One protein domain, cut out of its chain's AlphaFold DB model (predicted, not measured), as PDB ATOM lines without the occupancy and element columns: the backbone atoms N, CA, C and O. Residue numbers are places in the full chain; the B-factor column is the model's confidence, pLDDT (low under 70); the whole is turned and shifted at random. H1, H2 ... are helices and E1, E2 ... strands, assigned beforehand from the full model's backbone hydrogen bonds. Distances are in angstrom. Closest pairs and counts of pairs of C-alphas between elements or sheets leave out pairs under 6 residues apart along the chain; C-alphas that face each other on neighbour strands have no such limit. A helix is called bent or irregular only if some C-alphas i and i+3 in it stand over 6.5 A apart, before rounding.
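AT A GLANCE: This is residues 6 to 123 of the 152 residues of an uncharacterized protein of Anaerolineales bacterium (UniProt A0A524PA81). A strongly twisted, curled sheet of five antiparallel strands, in the order E1, E5, E4, E3, E2, has two helices, H1 and H3, packed over one face and crossing at a steep angle. Short H2 lies off the sheet near the start of H1. The printed part has 118 residues, with E1, H1, E2, H2, E3, E4, E5 and H3 along it; the class is mixed, helices and strands. It is compact, with a radius of gyration of the C-alphas of 13.5 A and spans of 40 by 28 by 25 A.

IN THESE COORDINATES: E4, residues 70 to 80, measures 29.5 A. E3 is residues 49 to 55, E5 85 to 91, E2 30 to 32, and E1 6 to 10, beginning at C-alpha 6 (-61.928, 22.762, 19.402). H1, residues 13 to 27, measures 21.0 A; H2 is residues 41 to 44. H3, residues 102 to 121, measures 29.4 A, ends at C-alpha 121 (-55.122, 19.210, 4.280), and is only just irregular: C-alphas 103 and 106 are 6.9 A apart.

HOW THE PARTS SIT: E3, E4 and E5 form a meander, each strand the antiparallel neighbour of the one before. Within hydrogen-bond range are N 50 and O 76 of E3 and E4, 2.8 A, and N 75 and O 89 of E4 and E5, 2.8 A. At the edges, N 7 of E1 and O 88 of E5 are 2.8 A apart, and N 53 of E3 and O 32 of E2 2.7 A. H3 is on the sheet at a height of 8.5 A, over E4 and along the strands, at 26 degrees to E4 on the local plane. H1, on the same face, touches residues 111 to 119 of H3 alone, at a steep tilt of 62 degrees, opposite ways; the closest C-alphas, of Val 23 and Ser 115, are 6.2 A apart. H2 is close to H1 but not clearly touching, the closest C-alphas being those of Tyr 14 and Lys 44, 6.0 A. Every O i to N i+4 pair is within range in H1, 14 of 16 in H3; H2 is too short for one.

THE WHOLE: The C-alphas farthest apart, of Gln 64 and Ile 82, are 40.4 A apart. The printed part has no cut. The link E3 to E4 is long. Confidence is under 70 at residues 34 to 36, 41 to 47 and 58 to 68.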
ATOM      1  N   LEU A   6     -61.699  24.165  19.084       82.94
ATOM      2  CA  LEU A   6     -61.928  22.762  19.402       82.94
ATOM      3  C   LEU A   6     -61.955  21.951  18.108       82.94
ATOM      4  O   LEU A   6     -62.647  22.315  17.163       82.94
ATOM      5  N   LEU A   7     -61.204  20.853  18.071       84.75
ATOM      6  CA  LEU A   7     -61.123  19.952  16.928       84.75
ATOM      7  C   LEU A   7     -61.332  18.503  17.356       84.75
ATOM      8  O   LEU A   7     -60.968  18.097  18.464       84.75
ATOM      9  N   HIS A   8     -61.854  17.710  16.429       87.44
ATOM     10  CA  HIS A   8     -61.886  16.260  16.496       87.44
ATOM     11  C   HIS A   8     -61.075  15.711  15.324       87.44
ATOM     12  O   HIS A   8     -61.281  16.122  14.182       87.44
ATOM     13  N   ALA A   9     -60.118  14.834  15.613       88.50
ATOM     14  CA  ALA A   9     -59.165  14.351  14.628       88.50
ATOM     15  C   ALA A   9     -58.907  12.847  14.765       88.50
ATOM     16  O   ALA A   9     -58.930  12.288  15.861       88.50
ATOM     17  N   ARG A  10     -58.613  12.206  13.637       90.69
ATOM     18  CA  ARG A  10     -58.108  10.838  13.533       90.69
ATOM     19  C   ARG A  10     -56.613  10.819  13.828       90.69
ATOM     20  O   ARG A  10     -55.882  11.713  13.407       90.69
ATOM     21  N   GLY A  11     -56.163   9.762  14.492       88.12
ATOM     22  CA  GLY A  11     -54.753   9.514  14.787       88.12
ATOM     23  C   GLY A  11     -54.463   9.394  16.279       88.12
ATOM     24  O   GLY A  11     -55.273   9.772  17.130       88.12
ATOM     25  N   ALA A  12     -53.293   8.840  16.605       87.12
ATOM     26  CA  ALA A  12     -52.824   8.801  17.982       87.12
ATOM     27  C   ALA A  12     -52.401  10.203  18.443       87.12
ATOM     28  O   ALA A  12     -51.999  11.044  17.638       87.12
ATOM     29  N   ILE A  13     -52.393  10.433  19.762       87.94
ATOM     30  CA  ILE A  13     -51.926  11.702  20.348       87.94
ATOM     31  C   ILE A  13     -50.536  12.075  19.823       87.94
ATOM     32  O   ILE A  13     -50.296  13.239  19.523       87.94
ATOM     33  N   TYR A  14     -49.621  11.111  19.689       87.31
ATOM     34  CA  TYR A  14     -48.271  11.386  19.197       87.31
ATOM     35  C   TYR A  14     -48.261  11.918  17.757       87.31
ATOM     36  O   TYR A  14     -47.549  12.879  17.477       87.31
ATOM     37  N   ASP A  15     -49.086  11.355  16.872       89.25
ATOM     38  CA  ASP A  15     -49.176  11.807  15.481       89.25
ATOM     39  C   ASP A  15     -49.728  13.230  15.423       89.25
ATOM     40  O   ASP A  15     -49.184  14.092  14.734       89.25
ATOM     41  N   ILE A  16     -50.766  13.516  16.216       92.31
ATOM     42  CA  ILE A  16     -51.312  14.869  16.345       92.31
ATOM     43  C   ILE A  16     -50.239  15.843  16.842       92.31
ATOM     44  O   ILE A  16     -50.080  16.921  16.278       92.31
ATOM     45  N   VAL A  17     -49.468  15.467  17.861       91.62
ATOM     46  CA  VAL A  17     -48.381  16.304  18.383       91.62
ATOM     47  C   VAL A  17     -47.315  16.569  17.324       91.62
ATOM     48  O   VAL A  17     -46.869  17.706  17.216       91.62
ATOM     49  N   ALA A  18     -46.946  15.574  16.513       90.88
ATOM     50  CA  ALA A  18     -45.998  15.764  15.417       90.88
ATOM     51  C   ALA A  18     -46.504  16.804  14.400       90.88
ATOM     52  O   ALA A  18     -45.769  17.724  14.053       90.88
ATOM     53  N   ASN A  19     -47.787  16.739  14.018       93.56
ATOM     54  CA  ASN A  19     -48.416  17.761  13.170       93.56
ATOM     55  C   ASN A  19     -48.345  19.159  13.810       93.56
ATOM     56  O   ASN A  19     -48.059  20.143  13.133       93.56
ATOM     57  N   LEU A  20     -48.599  19.267  15.117       93.69
ATOM     58  CA  LEU A  20     -48.519  20.548  15.818       93.69
ATOM     59  C   LEU A  20     -47.077  21.067  15.919       93.69
ATOM     60  O   LEU A  20     -46.881  22.273  15.797       93.69
ATOM     61  N   CYS A  21     -46.078  20.192  16.091       91.31
ATOM     62  CA  CYS A  21     -44.661  20.568  16.049       91.31
ATOM     63  C   CYS A  21     -44.283  21.150  14.674       91.31
ATOM     64  O   CYS A  21     -43.557  22.138  14.619       91.31
ATOM     65  N   GLU A  22     -44.820  20.615  13.571       93.00
ATOM     66  CA  GLU A  22     -44.602  21.189  12.233       93.00
ATOM     67  C   GLU A  22     -45.193  22.599  12.097       93.00
ATOM     68  O   GLU A  22     -44.538  23.497  11.566       93.00
ATOM     69  N   VAL A  23     -46.409  22.824  12.610       92.38
ATOM     70  CA  VAL A  23     -47.004  24.173  12.642       92.38
ATOM     71  C   VAL A  23     -46.162  25.118  13.487       92.38
ATOM     72  O   VAL A  23     -45.929  26.254  13.084       92.38
ATOM     73  N   SER A  24     -45.696  24.638  14.638       91.31
ATOM     74  CA  SER A  24     -44.842  25.386  15.551       91.31
ATOM     75  C   SER A  24     -43.567  25.857  14.855       91.31
ATOM     76  O   SER A  24     -43.338  27.063  14.771       91.31
ATOM     77  N   ALA A  25     -42.829  24.938  14.231       89.56
ATOM     78  CA  ALA A  25     -41.614  25.252  13.487       89.56
ATOM     79  C   ALA A  25     -41.874  26.230  12.326       89.56
ATOM     80  O   ALA A  25     -41.131  27.188  12.134       89.56
ATOM     81  N   ALA A  26     -42.968  26.049  11.577       90.19
ATOM     82  CA  ALA A  26     -43.334  26.952  10.483       90.19
ATOM     83  C   ALA A  26     -43.699  28.374  10.951       90.19
ATOM     84  O   ALA A  26     -43.687  29.311  10.149       90.19
ATOM     85  N   MET A  27     -44.055  28.541  12.226       89.38
ATOM     86  CA  MET A  27     -44.416  29.823  12.831       89.38
ATOM     87  C   MET A  27     -43.303  30.431  13.696       89.38
ATOM     88  O   MET A  27     -43.497  31.538  14.201       89.38
ATOM     89  N   GLY A  28     -42.160  29.750  13.851       87.69
ATOM     90  CA  GLY A  28     -41.085  30.154  14.767       87.69
ATOM     91  C   GLY A  28     -41.482  30.047  16.242       87.69
ATOM     92  O   GLY A  28     -41.080  30.875  17.059       87.69
ATOM     93  N   TYR A  29     -42.358  29.094  16.563       89.69
ATOM     94  CA  TYR A  29     -42.815  28.795  17.916       89.69
ATOM     95  C   TYR A  29     -42.255  27.458  18.379       89.69
ATOM     96  O   TYR A  29     -42.047  26.550  17.573       89.69
ATOM     97  N   SER A  30     -42.199  27.274  19.695       88.44
ATOM     98  CA  SER A  30     -41.835  26.002  20.317       88.44
ATOM     99  C   SER A  30     -43.011  25.378  21.067       88.44
ATOM    100  O   SER A  30     -43.885  26.078  21.581       88.44
ATOM    101  N   LEU A  31     -43.022  24.048  21.169       88.50
ATOM    102  CA  LEU A  31     -43.987  23.296  21.970       88.50
ATOM    103  C   LEU A  31     -43.289  22.648  23.160       88.50
ATOM    104  O   LEU A  31     -42.329  21.902  22.976       88.50
ATOM    105  N   ARG A  32     -43.807  22.841  24.380       85.44
ATOM    106  CA  ARG A  32     -43.281  22.157  25.577       85.44
ATOM    107  C   ARG A  32     -44.354  21.553  26.452       85.44
ATOM    108  O   ARG A  32     -45.399  22.148  26.674       85.44
ATOM    109  N   SER A  33     -44.088  20.366  26.987       81.06
ATOM    110  CA  SER A  33     -44.920  19.748  28.018       81.06
ATOM    111  C   SER A  33     -44.215  19.795  29.372       81.06
ATOM    112  O   SER A  33     -42.990  19.853  29.437       81.06
ATOM    113  N   LEU A  34     -44.982  19.650  30.457       68.69
ATOM    114  CA  LEU A  34     -44.442  19.440  31.810       68.69
ATOM    115  C   LEU A  34     -43.480  18.243  31.889       68.69
ATOM    116  O   LEU A  34     -42.619  18.193  32.757       68.69
ATOM    117  N   ARG A  35     -43.622  17.266  30.984       66.12
ATOM    118  CA  ARG A  35     -42.764  16.072  30.919       66.12
ATOM    119  C   ARG A  35     -41.568  16.222  29.967       66.12
ATOM    120  O   ARG A  35     -40.933  15.224  29.646       66.12
ATOM    121  N   GLY A  36     -41.281  17.438  29.499       67.81
ATOM    122  CA  GLY A  36     -40.201  17.736  28.557       67.81
ATOM    123  C   GLY A  36     -40.684  17.918  27.116       67.81
ATOM    124  O   GLY A  36     -41.828  18.317  26.872       67.81
ATOM    125  N   ASP A  37     -39.793  17.650  26.157       70.06
ATOM    126  CA  ASP A  37     -40.076  17.798  24.727       70.06
ATOM    127  C   ASP A  37     -41.223  16.857  24.299       70.06
ATOM    128  O   ASP A  37     -41.084  15.624  24.369       70.06
ATOM    129  N   PRO A  38     -42.371  17.407  23.852       70.31
ATOM    130  CA  PRO A  38     -43.520  16.613  23.460       70.31
ATOM    131  C   PRO A  38     -43.273  15.793  22.187       70.31
ATOM    132  O   PRO A  38     -43.998  14.815  21.994       70.31
ATOM    133  N   CYS A  39     -42.283  16.144  21.367       70.19
ATOM    134  CA  CYS A  39     -41.919  15.450  20.136       70.19
ATOM    135  C   CYS A  39     -40.826  14.376  20.339       70.19
ATOM    136  O   CYS A  39     -40.595  13.551  19.448       70.19
ATOM    137  N   SER A  40     -40.246  14.291  21.543       71.88
ATOM    138  CA  SER A  40     -39.244  13.279  21.888       71.88
ATOM    139  C   SER A  40     -39.764  11.833  21.746       71.88
ATOM    140  O   SER A  40     -40.942  11.555  21.997       71.88
ATOM    141  N   PRO A  41     -38.899  10.854  21.410       61.66
ATOM    142  CA  PRO A  41     -39.288   9.443  21.347       61.66
ATOM    143  C   PRO A  41     -39.823   8.898  22.679       61.66
ATOM    144  O   PRO A  41     -40.729   8.069  22.676       61.66
ATOM    145  N   ALA A  42     -39.319   9.397  23.813       61.47
ATOM    146  CA  ALA A  42     -39.803   9.039  25.148       61.47
ATOM    147  C   ALA A  42     -41.253   9.503  25.396       61.47
ATOM    148  O   ALA A  42     -41.982   8.894  26.178       61.47
ATOM    149  N   ALA A  43     -41.712  10.533  24.680       62.31
ATOM    150  CA  ALA A  43     -43.084  11.020  24.738       62.31
ATOM    151  C   ALA A  43     -44.083  10.184  23.907       62.31
ATOM    152  O   ALA A  43     -45.271  10.512  23.904       62.31
ATOM    153  N   LYS A  44     -43.631   9.106  23.234       64.75
ATOM    154  CA  LYS A  44     -44.473   8.130  22.504       64.75
ATOM    155  C   LYS A  44     -45.197   7.129  23.409       64.75
ATOM    156  O   LYS A  44     -45.927   6.275  22.908       64.75
ATOM    157  N   LEU A  45     -44.999   7.199  24.727       61.50
ATOM    158  CA  LEU A  45     -45.704   6.335  25.673       61.50
ATOM    159  C   LEU A  45     -47.231   6.471  25.503       61.50
ATOM    160  O   LEU A  45     -47.722   7.582  25.263       61.50
ATOM    161  N   PRO A  46     -47.992   5.369  25.639       62.69
ATOM    162  CA  PRO A  46     -49.439   5.383  25.467       62.69
ATOM    163  C   PRO A  46     -50.071   6.306  26.511       62.69
ATOM    164  O   PRO A  46     -50.193   5.970  27.687       62.69
ATOM    165  N   THR A  47     -50.466   7.493  26.066       69.06
ATOM    166  CA  THR A  47     -51.073   8.533  26.893       69.06
ATOM    167  C   THR A  47     -52.538   8.691  26.508       69.06
ATOM    168  O   THR A  47     -52.904   8.620  25.337       69.06
ATOM    169  N   ILE A  48     -53.398   8.852  27.516       77.62
ATOM    170  CA  ILE A  48     -54.823   9.175  27.326       77.62
ATOM    171  C   ILE A  48     -55.037  10.669  27.094       77.62
ATOM    172  O   ILE A  48     -56.019  11.058  26.472       77.62
ATOM    173  N   ALA A  49     -54.117  11.498  27.586       84.19
ATOM    174  CA  ALA A  49     -54.178  12.941  27.486       84.19
ATOM    175  C   ALA A  49     -52.772  13.551  27.501       84.19
ATOM    176  O   ALA A  49     -51.845  12.984  28.089       84.19
ATOM    177  N   LYS A  50     -52.624  14.723  26.881       86.94
ATOM    178  CA  LYS A  50     -51.392  15.510  26.876       86.94
ATOM    179  C   LYS A  50     -51.711  17.001  26.877       86.94
ATOM    180  O   LYS A  50     -52.546  17.455  26.098       86.94
ATOM    181  N   ARG A  51     -51.022  17.744  27.745       86.88
ATOM    182  CA  ARG A  51     -51.078  19.207  27.837       86.88
ATOM    183  C   ARG A  51     -49.723  19.789  27.450       86.88
ATOM    184  O   ARG A  51     -48.684  19.291  27.903       86.88
ATOM    185  N   ILE A  52     -49.743  20.770  26.555       89.75
ATOM    186  CA  ILE A  52     -48.550  21.317  25.906       89.75
ATOM    187  C   ILE A  52     -48.696  22.840  25.807       89.75
ATOM    188  O   ILE A  52     -49.713  23.319  25.316       89.75
ATOM    189  N   SER A  53     -47.689  23.583  26.253       89.69
ATOM    190  CA  SER A  53     -47.546  25.022  26.035       89.69
ATOM    191  C   SER A  53     -47.086  25.323  24.625       89.69
ATOM    192  O   SER A  53     -46.220  24.627  24.095       89.69
ATOM    193  N   ILE A  54     -47.608  26.411  24.076       91.06
ATOM    194  CA  ILE A  54     -47.161  27.011  22.825       91.06
ATOM    195  C   ILE A  54     -46.360  28.260  23.193       91.06
ATOM    196  O   ILE A  54     -46.893  29.166  23.835       91.06
ATOM    197  N   LEU A  55     -45.083  28.296  22.819       88.88
ATOM    198  CA  LEU A  55     -44.155  29.365  23.171       88.88
ATOM    199  C   LEU A  55     -43.768  30.187  21.946       88.88
ATOM    200  O   LEU A  55     -43.518  29.637  20.879       88.88
ATOM    201  N   LYS A  56     -43.656  31.504  22.119       84.50
ATOM    202  CA  LYS A  56     -43.319  32.474  21.062       84.50
ATOM    203  C   LYS A  56     -41.893  32.386  20.495       84.50
ATOM    204  O   LYS A  56     -41.605  33.128  19.564       84.50
ATOM    205  N   THR A  57     -41.006  31.565  21.056       73.94
ATOM    206  CA  THR A  57     -39.599  31.476  20.634       73.94
ATOM    207  C   THR A  57     -39.106  30.034  20.623       73.94
ATOM    208  O   THR A  57     -39.580  29.212  21.411       73.94
ATOM    209  N   ASP A  58     -38.127  29.763  19.761       61.19
ATOM    210  CA  ASP A  58     -37.500  28.452  19.583       61.19
ATOM    211  C   ASP A  58     -36.302  28.193  20.510       61.19
ATOM    212  O   ASP A  58     -35.892  27.045  20.651       61.19
ATOM    213  N   ASP A  59     -35.770  29.215  21.191       55.25
ATOM    214  CA  ASP A  59     -34.383  29.144  21.679       55.25
ATOM    215  C   ASP A  59     -34.170  29.673  23.108       55.25
ATOM    216  O   ASP A  59     -33.226  30.412  23.388       55.25
ATOM    217  N   LEU A  60     -35.054  29.302  24.044       56.03
ATOM    218  CA  LEU A  60     -34.747  29.452  25.471       56.03
ATOM    219  C   LEU A  60     -34.380  28.110  26.124       56.03
ATOM    220  O   LEU A  60     -35.105  27.114  25.968       56.03
ATOM    221  N   PRO A  61     -33.286  28.064  26.907       55.53
ATOM    222  CA  PRO A  61     -33.007  26.924  27.763       55.53
ATOM    223  C   PRO A  61     -34.146  26.770  28.793       55.53
ATOM    224  O   PRO A  61     -34.859  27.722  29.119       55.53
ATOM    225  N   ALA A  62     -34.412  25.527  29.211       55.12
ATOM    226  CA  ALA A  62     -35.635  25.144  29.937       55.12
ATOM    227  C   ALA A  62     -35.889  25.929  31.237       55.12
ATOM    228  O   ALA A  62     -37.025  26.023  31.686       55.12
ATOM    229  N   ASP A  63     -34.827  26.472  31.812       56.75
ATOM    230  CA  ASP A  63     -34.747  27.257  33.038       56.75
ATOM    231  C   ASP A  63     -35.114  28.742  32.864       56.75
ATOM    232  O   ASP A  63     -35.341  29.424  33.859       56.75
ATOM    233  N   GLN A  64     -35.217  29.252  31.629       51.97
ATOM    234  CA  GLN A  64     -35.531  30.664  31.343       51.97
ATOM    235  C   GLN A  64     -36.927  30.893  30.761       51.97
ATOM    236  O   GLN A  64     -37.256  32.002  30.338       51.97
ATOM    237  N   ILE A  65     -37.772  29.864  30.762       55.84
ATOM    238  CA  ILE A  65     -39.176  29.966  30.365       55.84
ATOM    239  C   ILE A  65     -39.931  30.688  31.487       55.84
ATOM    240  O   ILE A  65     -40.627  30.074  32.287       55.84
ATOM    241  N   GLN A  66     -39.734  32.000  31.603       54.59
ATOM    242  CA  GLN A  66     -40.636  32.847  32.373       54.59
ATOM    243  C   GLN A  66     -41.963  32.956  31.614       54.59
ATOM    244  O   GLN A  66     -41.988  32.917  30.380       54.59
ATOM    245  N   ASP A  67     -43.059  33.134  32.352       53.75
ATOM    246  CA  ASP A  67     -44.450  33.118  31.866       53.75
ATOM    247  C   ASP A  67     -44.731  34.043  30.662       53.75
ATOM    248  O   ASP A  67     -45.699  33.854  29.931       53.75
ATOM    249  N   ALA A  68     -43.842  35.001  30.380       55.22
ATOM    250  CA  ALA A  68     -43.931  35.977  29.294       55.22
ATOM    251  C   ALA A  68     -43.867  35.404  27.859       55.22
ATOM    252  O   ALA A  68     -43.999  36.165  26.899       55.22
ATOM    253  N   GLN A  69     -43.643  34.099  27.675       76.38
ATOM    254  CA  GLN A  69     -43.513  33.505  26.336       76.38
ATOM    255  C   GLN A  69     -44.633  32.554  25.933       76.38
ATOM    256  O   GLN A  69     -44.715  32.205  24.752       76.38
ATOM    257  N   VAL A  70     -45.481  32.134  26.871       86.62
ATOM    258  CA  VAL A  70     -46.581  31.218  26.571       86.62
ATOM    259  C   VAL A  70     -47.717  32.010  25.934       86.62
ATOM    260  O   VAL A  70     -48.216  32.965  26.514       86.62
ATOM    261  N   ILE A  71     -48.141  31.612  24.735       89.19
ATOM    262  CA  ILE A  71     -49.294  32.230  24.052       89.19
ATOM    263  C   ILE A  71     -50.590  31.452  24.243       89.19
ATOM    264  O   ILE A  71     -51.660  31.908  23.846       89.19
ATOM    265  N   GLY A  72     -50.488  30.252  24.798       90.44
ATOM    266  CA  GLY A  72     -51.605  29.373  25.070       90.44
ATOM    267  C   GLY A  72     -51.149  27.948  25.301       90.44
ATOM    268  O   GLY A  72     -49.967  27.606  25.184       90.44
ATOM    269  N   THR A  73     -52.123  27.101  25.577       90.81
ATOM    270  CA  THR A  73     -51.930  25.670  25.745       90.81
ATOM    271  C   THR A  73     -52.824  24.891  24.799       90.81
ATOM    272  O   THR A  73     -53.933  25.298  24.454       90.81
ATOM    273  N   VAL A  74     -52.327  23.740  24.362       92.44
ATOM    274  CA  VAL A  74     -53.097  22.745  23.625       92.44
ATOM    275  C   VAL A  74     -53.287  21.511  24.494       92.44
ATOM    276  O   VAL A  74     -52.341  20.979  25.086       92.44
ATOM    277  N   HIS A  75     -54.539  21.078  24.607       91.00
ATOM    278  CA  HIS A  75     -54.924  19.863  25.310       91.00
ATOM    279  C   HIS A  75     -55.369  18.849  24.269       91.00
ATOM    280  O   HIS A  75     -56.247  19.132  23.454       91.00
ATOM    281  N   ILE A  76     -54.765  17.670  24.301       90.25
ATOM    282  CA  ILE A  76     -55.073  16.577  23.386       90.25
ATOM    283  C   ILE A  76     -55.525  15.401  24.232       90.25
ATOM    284  O   ILE A  76     -54.788  14.975  25.116       90.25
ATOM    285  N   VAL A  77     -56.721  14.880  23.977       88.56
ATOM    286  CA  VAL A  77     -57.306  13.768  24.735       88.56
ATOM    287  C   VAL A  77     -57.775  12.700  23.765       88.56
ATOM    288  O   VAL A  77     -58.503  13.002  22.822       88.56
ATOM    289  N   ARG A  78     -57.385  11.448  23.996       86.25
ATOM    290  CA  ARG A  78     -57.874  10.310  23.218       86.25
ATOM    291  C   ARG A  78     -59.358  10.089  23.517       86.25
ATOM    292  O   ARG A  78     -59.729   9.915  24.675       86.25
ATOM    293  N   THR A  79     -60.186  10.072  22.480       83.69
ATOM    294  CA  THR A  79     -61.642   9.859  22.568       83.69
ATOM    295  C   THR A  79     -62.036   8.427  22.232       83.69
ATOM    296  O   THR A  79     -63.006   7.921  22.787       83.69
ATOM    297  N   SER A  80     -61.262   7.750  21.381       79.44
ATOM    298  CA  SER A  80     -61.495   6.356  21.009       79.44
ATOM    299  C   SER A  80     -60.191   5.569  20.891       79.44
ATOM    300  O   SER A  80     -59.122   6.109  20.593       79.44
ATOM    301  N   HIS A  81     -60.283   4.271  21.174       73.31
ATOM    302  CA  HIS A  81     -59.181   3.321  21.041       73.31
ATOM    303  C   HIS A  81     -59.132   2.681  19.649       73.31
ATOM    304  O   HIS A  81     -58.040   2.397  19.164       73.31
ATOM    305  N   ILE A  82     -60.294   2.445  19.029       79.81
ATOM    306  CA  ILE A  82     -60.446   1.880  17.683       79.81
ATOM    307  C   ILE A  82     -61.750   2.449  17.077       79.81
ATOM    308  O   ILE A  82     -62.821   2.125  17.591       79.81
ATOM    309  N   PRO A  83     -61.696   3.268  16.008       75.75
ATOM    310  CA  PRO A  83     -60.487   3.865  15.431       75.75
ATOM    311  C   PRO A  83     -59.778   4.791  16.434       75.75
ATOM    312  O   PRO A  83     -60.374   5.233  17.412       75.75
ATOM    313  N   LEU A  84     -58.488   5.061  16.217       85.31
ATOM    314  CA  LEU A  84     -57.762   6.031  17.039       85.31
ATOM    315  C   LEU A  84     -58.264   7.438  16.723       85.31
ATOM    316  O   LEU A  84     -58.070   7.939  15.613       85.31
ATOM    317  N   GLU A  85     -58.888   8.063  17.713       88.31
ATOM    318  CA  GLU A  85     -59.438   9.410  17.611       88.31
ATOM    319  C   GLU A  85     -59.013  10.238  18.820       88.31
ATOM    320  O   GLU A  85     -58.898   9.734  19.946       88.31
ATOM    321  N   CYS A  86     -58.768  11.520  18.574       89.06
ATOM    322  CA  CYS A  86     -58.369  12.486  19.576       89.06
ATOM    323  C   CYS A  86     -59.192  13.765  19.450       89.06
ATOM    324  O   CYS A  86     -59.506  14.243  18.361       89.06
ATOM    325  N   ARG A  87     -59.460  14.381  20.595       87.94
ATOM    326  CA  ARG A  87     -59.963  15.745  20.706       87.94
ATOM    327  C   ARG A  87     -58.804  16.684  21.002       87.94
ATOM    328  O   ARG A  87     -57.981  16.379  21.860       87.94
ATOM    329  N   ILE A  88     -58.766  17.818  20.312       90.94
ATOM    330  CA  ILE A  88     -57.727  18.841  20.435       90.94
ATOM    331  C   ILE A  88     -58.414  20.146  20.818       90.94
ATOM    332  O   ILE A  88     -59.293  20.603  20.095       90.94
ATOM    333  N   SER A  89     -58.035  20.753  21.934       90.44
ATOM    334  CA  SER A  89     -58.575  22.045  22.364       90.44
ATOM    335  C   SER A  89     -57.458  23.026  22.671       90.44
ATOM    336  O   SER A  89     -56.518  22.669  23.380       90.44
ATOM    337  N   PHE A  90     -57.588  24.249  22.171       88.81
ATOM    338  CA  PHE A  90     -56.637  25.336  22.374       88.81
ATOM    339  C   PHE A  90     -57.197  26.343  23.369       88.81
ATOM    340  O   PHE A  90     -58.333  26.786  23.209       88.81
ATOM    341  N   HIS A  91     -56.404  26.730  24.361       89.12
ATOM    342  CA  HIS A  91     -56.834  27.596  25.457       89.12
ATOM    343  C   HIS A  91     -55.853  28.746  25.661       89.12
ATOM    344  O   HIS A  91     -54.642  28.578  25.507       89.12
ATOM    345  N   LEU A  92     -56.380  29.920  26.017       88.62
ATOM    346  CA  LEU A  92     -55.589  31.096  26.391       88.62
ATOM    347  C   LEU A  92     -55.234  31.031  27.886       88.62
ATOM    348  O   LEU A  92     -55.587  31.904  28.676       88.62
ATOM    349  N   GLU A  93     -54.582  29.944  28.270       86.94
ATOM    350  CA  GLU A  93     -54.151  29.666  29.636       86.94
ATOM    351  C   GLU A  93     -52.775  29.001  29.618       86.94
ATOM    352  O   GLU A  93     -52.372  28.421  28.601       86.94
ATOM    353  N   ASP A  94     -52.060  29.086  30.733       82.94
ATOM    354  CA  ASP A  94     -50.778  28.415  30.937       82.94
ATOM    355  C   ASP A  94     -50.954  26.914  31.272       82.94
ATOM    356  O   ASP A  94     -52.034  26.344  31.104       82.94
ATOM    357  N   LEU A  95     -49.894  26.223  31.712       78.62
ATOM    358  CA  LEU A  95     -49.973  24.798  32.088       78.62
ATOM    359  C   LEU A  95     -50.678  24.549  33.425       78.62
ATOM    360  O   LEU A  95     -51.167  23.434  33.641       78.62
ATOM    361  N   CYS A  96     -50.730  25.558  34.291       77.06
ATOM    362  CA  CYS A  96     -51.401  25.532  35.585       77.06
ATOM    363  C   CYS A  96     -52.917  25.746  35.435       77.06
ATOM    364  O   CYS A  96     -53.686  25.286  36.275       77.06
ATOM    365  N   GLY A  97     -53.356  26.327  34.315       76.31
ATOM    366  CA  GLY A  97     -54.748  26.702  34.060       76.31
ATOM    367  C   GLY A  97     -55.040  28.170  34.366       76.31
ATOM    368  O   GLY A  97     -56.207  28.566  34.351       76.31
ATOM    369  N   ASP A  98     -54.005  28.970  34.616       81.19
ATOM    370  CA  ASP A  98     -54.130  30.398  34.853       81.19
ATOM    371  C   ASP A  98     -54.297  31.148  33.529       81.19
ATOM    372  O   ASP A  98     -53.707  30.808  32.500       81.19
ATOM    373  N   ALA A  99     -55.146  32.177  33.539       83.56
ATOM    374  CA  ALA A  99     -55.475  32.939  32.341       83.56
ATOM    375  C   ALA A  99     -54.278  33.742  31.832       83.56
ATOM    376  O   ALA A  99     -53.685  34.527  32.572       83.56
ATOM    377  N   LEU A 100     -53.992  33.616  30.536       83.88
ATOM    378  CA  LEU A 100     -52.971  34.424  29.882       83.88
ATOM    379  C   LEU A 100     -53.529  35.795  29.459       83.88
ATOM    380  O   LEU A 100     -54.741  35.956  29.252       83.88
ATOM    381  N   PRO A 101     -52.661  36.808  29.294       81.69
ATOM    382  CA  PRO A 101     -53.069  38.122  28.818       81.69
ATOM    383  C   PRO A 101     -53.770  38.064  27.452       81.69
ATOM    384  O   PRO A 101     -53.348  37.369  26.528       81.69
ATOM    385  N   LYS A 102     -54.802  38.898  27.254       77.75
ATOM    386  CA  LYS A 102     -55.507  39.007  25.956       77.75
ATOM    387  C   LYS A 102     -54.606  39.446  24.795       77.75
ATOM    388  O   LYS A 102     -54.963  39.224  23.642       77.75
ATOM    389  N   ALA A 103     -53.450  40.049  25.079       79.19
ATOM    390  CA  ALA A 103     -52.461  40.412  24.066       79.19
ATOM    391  C   ALA A 103     -51.969  39.192  23.257       79.19
ATOM    392  O   ALA A 103     -51.642  39.330  22.079       79.19
ATOM    393  N   ASP A 104     -51.982  37.995  23.851       78.69
ATOM    394  CA  ASP A 104     -51.541  36.753  23.208       78.69
ATOM    395  C   ASP A 104     -52.643  36.049  22.405       78.69
ATOM    396  O   ASP A 104     -52.364  35.163  21.593       78.69
ATOM    397  N   GLN A 105     -53.895  36.502  22.539       81.25
ATOM    398  CA  GLN A 105     -55.053  35.912  21.868       81.25
ATOM    399  C   GLN A 105     -54.890  35.887  20.343       81.25
ATOM    400  O   GLN A 105     -55.239  34.896  19.704       81.25
ATOM    401  N   GLN A 106     -54.328  36.943  19.745       82.44
ATOM    402  CA  GLN A 106     -54.128  36.999  18.294       82.44
ATOM    403  C   GLN A 106     -53.063  35.997  17.821       82.44
ATOM    404  O   GLN A 106     -53.227  35.373  16.771       82.44
ATOM    405  N   SER A 107     -51.980  35.819  18.584       87.62
ATOM    406  CA  SER A 107     -50.949  34.816  18.291       87.62
ATOM    407  C   SER A 107     -51.530  33.405  18.364       87.62
ATOM    408  O   SER A 107     -51.344  32.619  17.434       87.62
ATOM    409  N   LEU A 108     -52.315  33.120  19.407       88.44
ATOM    410  CA  LEU A 108     -52.991  31.837  19.565       88.44
ATOM    411  C   LEU A 108     -53.998  31.572  18.437       88.44
ATOM    412  O   LEU A 108     -54.018  30.477  17.883       88.44
ATOM    413  N   GLN A 109     -54.790  32.570  18.035       86.12
ATOM    414  CA  GLN A 109     -55.732  32.445  16.914       86.12
ATOM    415  C   GLN A 109     -55.030  32.124  15.591       86.12
ATOM    416  O   GLN A 109     -55.509  31.282  14.829       86.12
ATOM    417  N   ARG A 110     -53.877  32.749  15.316       85.69
ATOM    418  CA  ARG A 110     -53.071  32.436  14.122       85.69
ATOM    419  C   ARG A 110     -52.541  31.006  14.162       85.69
ATOM    420  O   ARG A 110     -52.604  30.322  13.142       85.69
ATOM    421  N   PHE A 111     -52.069  30.553  15.325       89.62
ATOM    422  CA  PHE A 111     -51.634  29.169  15.516       89.62
ATOM    423  C   PHE A 111     -52.782  28.190  15.259       89.62
ATOM    424  O   PHE A 111     -52.653  27.293  14.432       89.62
ATOM    425  N   CYS A 112     -53.943  28.438  15.872       88.19
ATOM    426  CA  CYS A 112     -55.160  27.649  15.692       88.19
ATOM    427  C   CYS A 112     -55.557  27.525  14.213       88.19
ATOM    428  O   CYS A 112     -55.830  26.424  13.738       88.19
ATOM    429  N   ALA A 113     -55.547  28.636  13.468       82.75
ATOM    430  CA  ALA A 113     -55.872  28.637  12.044       82.75
ATOM    431  C   ALA A 113     -54.890  27.781  11.225       82.75
ATOM    432  O   ALA A 113     -55.312  26.998  10.375       82.75
ATOM    433  N   LYS A 114     -53.582  27.874  11.501       86.38
ATOM    434  CA  LYS A 114     -52.563  27.060  10.821       86.38
ATOM    435  C   LYS A 114     -52.664  25.576  11.180       86.38
ATOM    436  O   LYS A 114     -52.560  24.741  10.286       86.38
ATOM    437  N   SER A 115     -52.926  25.249  12.447       90.00
ATOM    438  CA  SER A 115     -53.195  23.875  12.888       90.00
ATOM    439  C   SER A 115     -54.422  23.284  12.205       90.00
ATOM    440  O   SER A 115     -54.343  22.164  11.705       90.00
ATOM    441  N   TYR A 116     -55.520  24.039  12.118       87.31
ATOM    442  CA  TYR A 116     -56.717  23.615  11.394       87.31
ATOM    443  C   TYR A 116     -56.396  23.306   9.927       87.31
ATOM    444  O   TYR A 116     -56.630  22.186   9.484       87.31
ATOM    445  N   MET A 117     -55.784  24.253   9.203       84.56
ATOM    446  CA  MET A 117     -55.457  24.080   7.781       84.56
ATOM    447  C   MET A 117     -54.554  22.867   7.529       84.56
ATOM    448  O   MET A 117     -54.760  22.136   6.561       84.56
ATOM    449  N   LEU A 118     -53.553  22.633   8.389       89.31
ATOM    450  CA  LEU A 118     -52.660  21.485   8.234       89.31
ATOM    451  C   LEU A 118     -53.415  20.166   8.440       89.31
ATOM    452  O   LEU A 118     -53.328  19.277   7.592       89.31
ATOM    453  N   LEU A 119     -54.176  20.048   9.532       88.19
ATOM    454  CA  LEU A 119     -54.938  18.837   9.847       88.19
ATOM    455  C   LEU A 119     -56.032  18.559   8.803       88.19
ATOM    456  O   LEU A 119     -56.258  17.402   8.452       88.19
ATOM    457  N   GLU A 120     -56.670  19.607   8.280       86.12
ATOM    458  CA  GLU A 120     -57.643  19.525   7.186       86.12
ATOM    459  C   GLU A 120     -56.983  19.034   5.893       86.12
ATOM    460  O   GLU A 120     -57.454  18.069   5.294       86.12
ATOM    461  N   SER A 121     -55.842  19.615   5.499       88.62
ATOM    462  CA  SER A 121     -55.122  19.210   4.280       88.62
ATOM    463  C   SER A 121     -54.647  17.753   4.313       88.62
ATOM    464  O   SER A 121     -54.554  17.100   3.277       88.62
ATOM    465  N   ARG A 122     -54.389  17.227   5.517       91.06
ATOM    466  CA  ARG A 122     -54.018  15.829   5.768       91.06
ATOM    467  C   ARG A 122     -55.224  14.907   5.966       91.06
ATOM    468  O   ARG A 122     -55.029  13.729   6.243       91.06
ATOM    469  N   GLN A 123     -56.447  15.427   5.837       88.50
ATOM    470  CA  GLN A 123     -57.701  14.689   6.031       88.50
ATOM    471  C   GLN A 123     -57.785  13.999   7.403       88.50
ATOM    472  O   GLN A 123     -58.378  12.930   7.555       88.50
TER     473      GLN A 123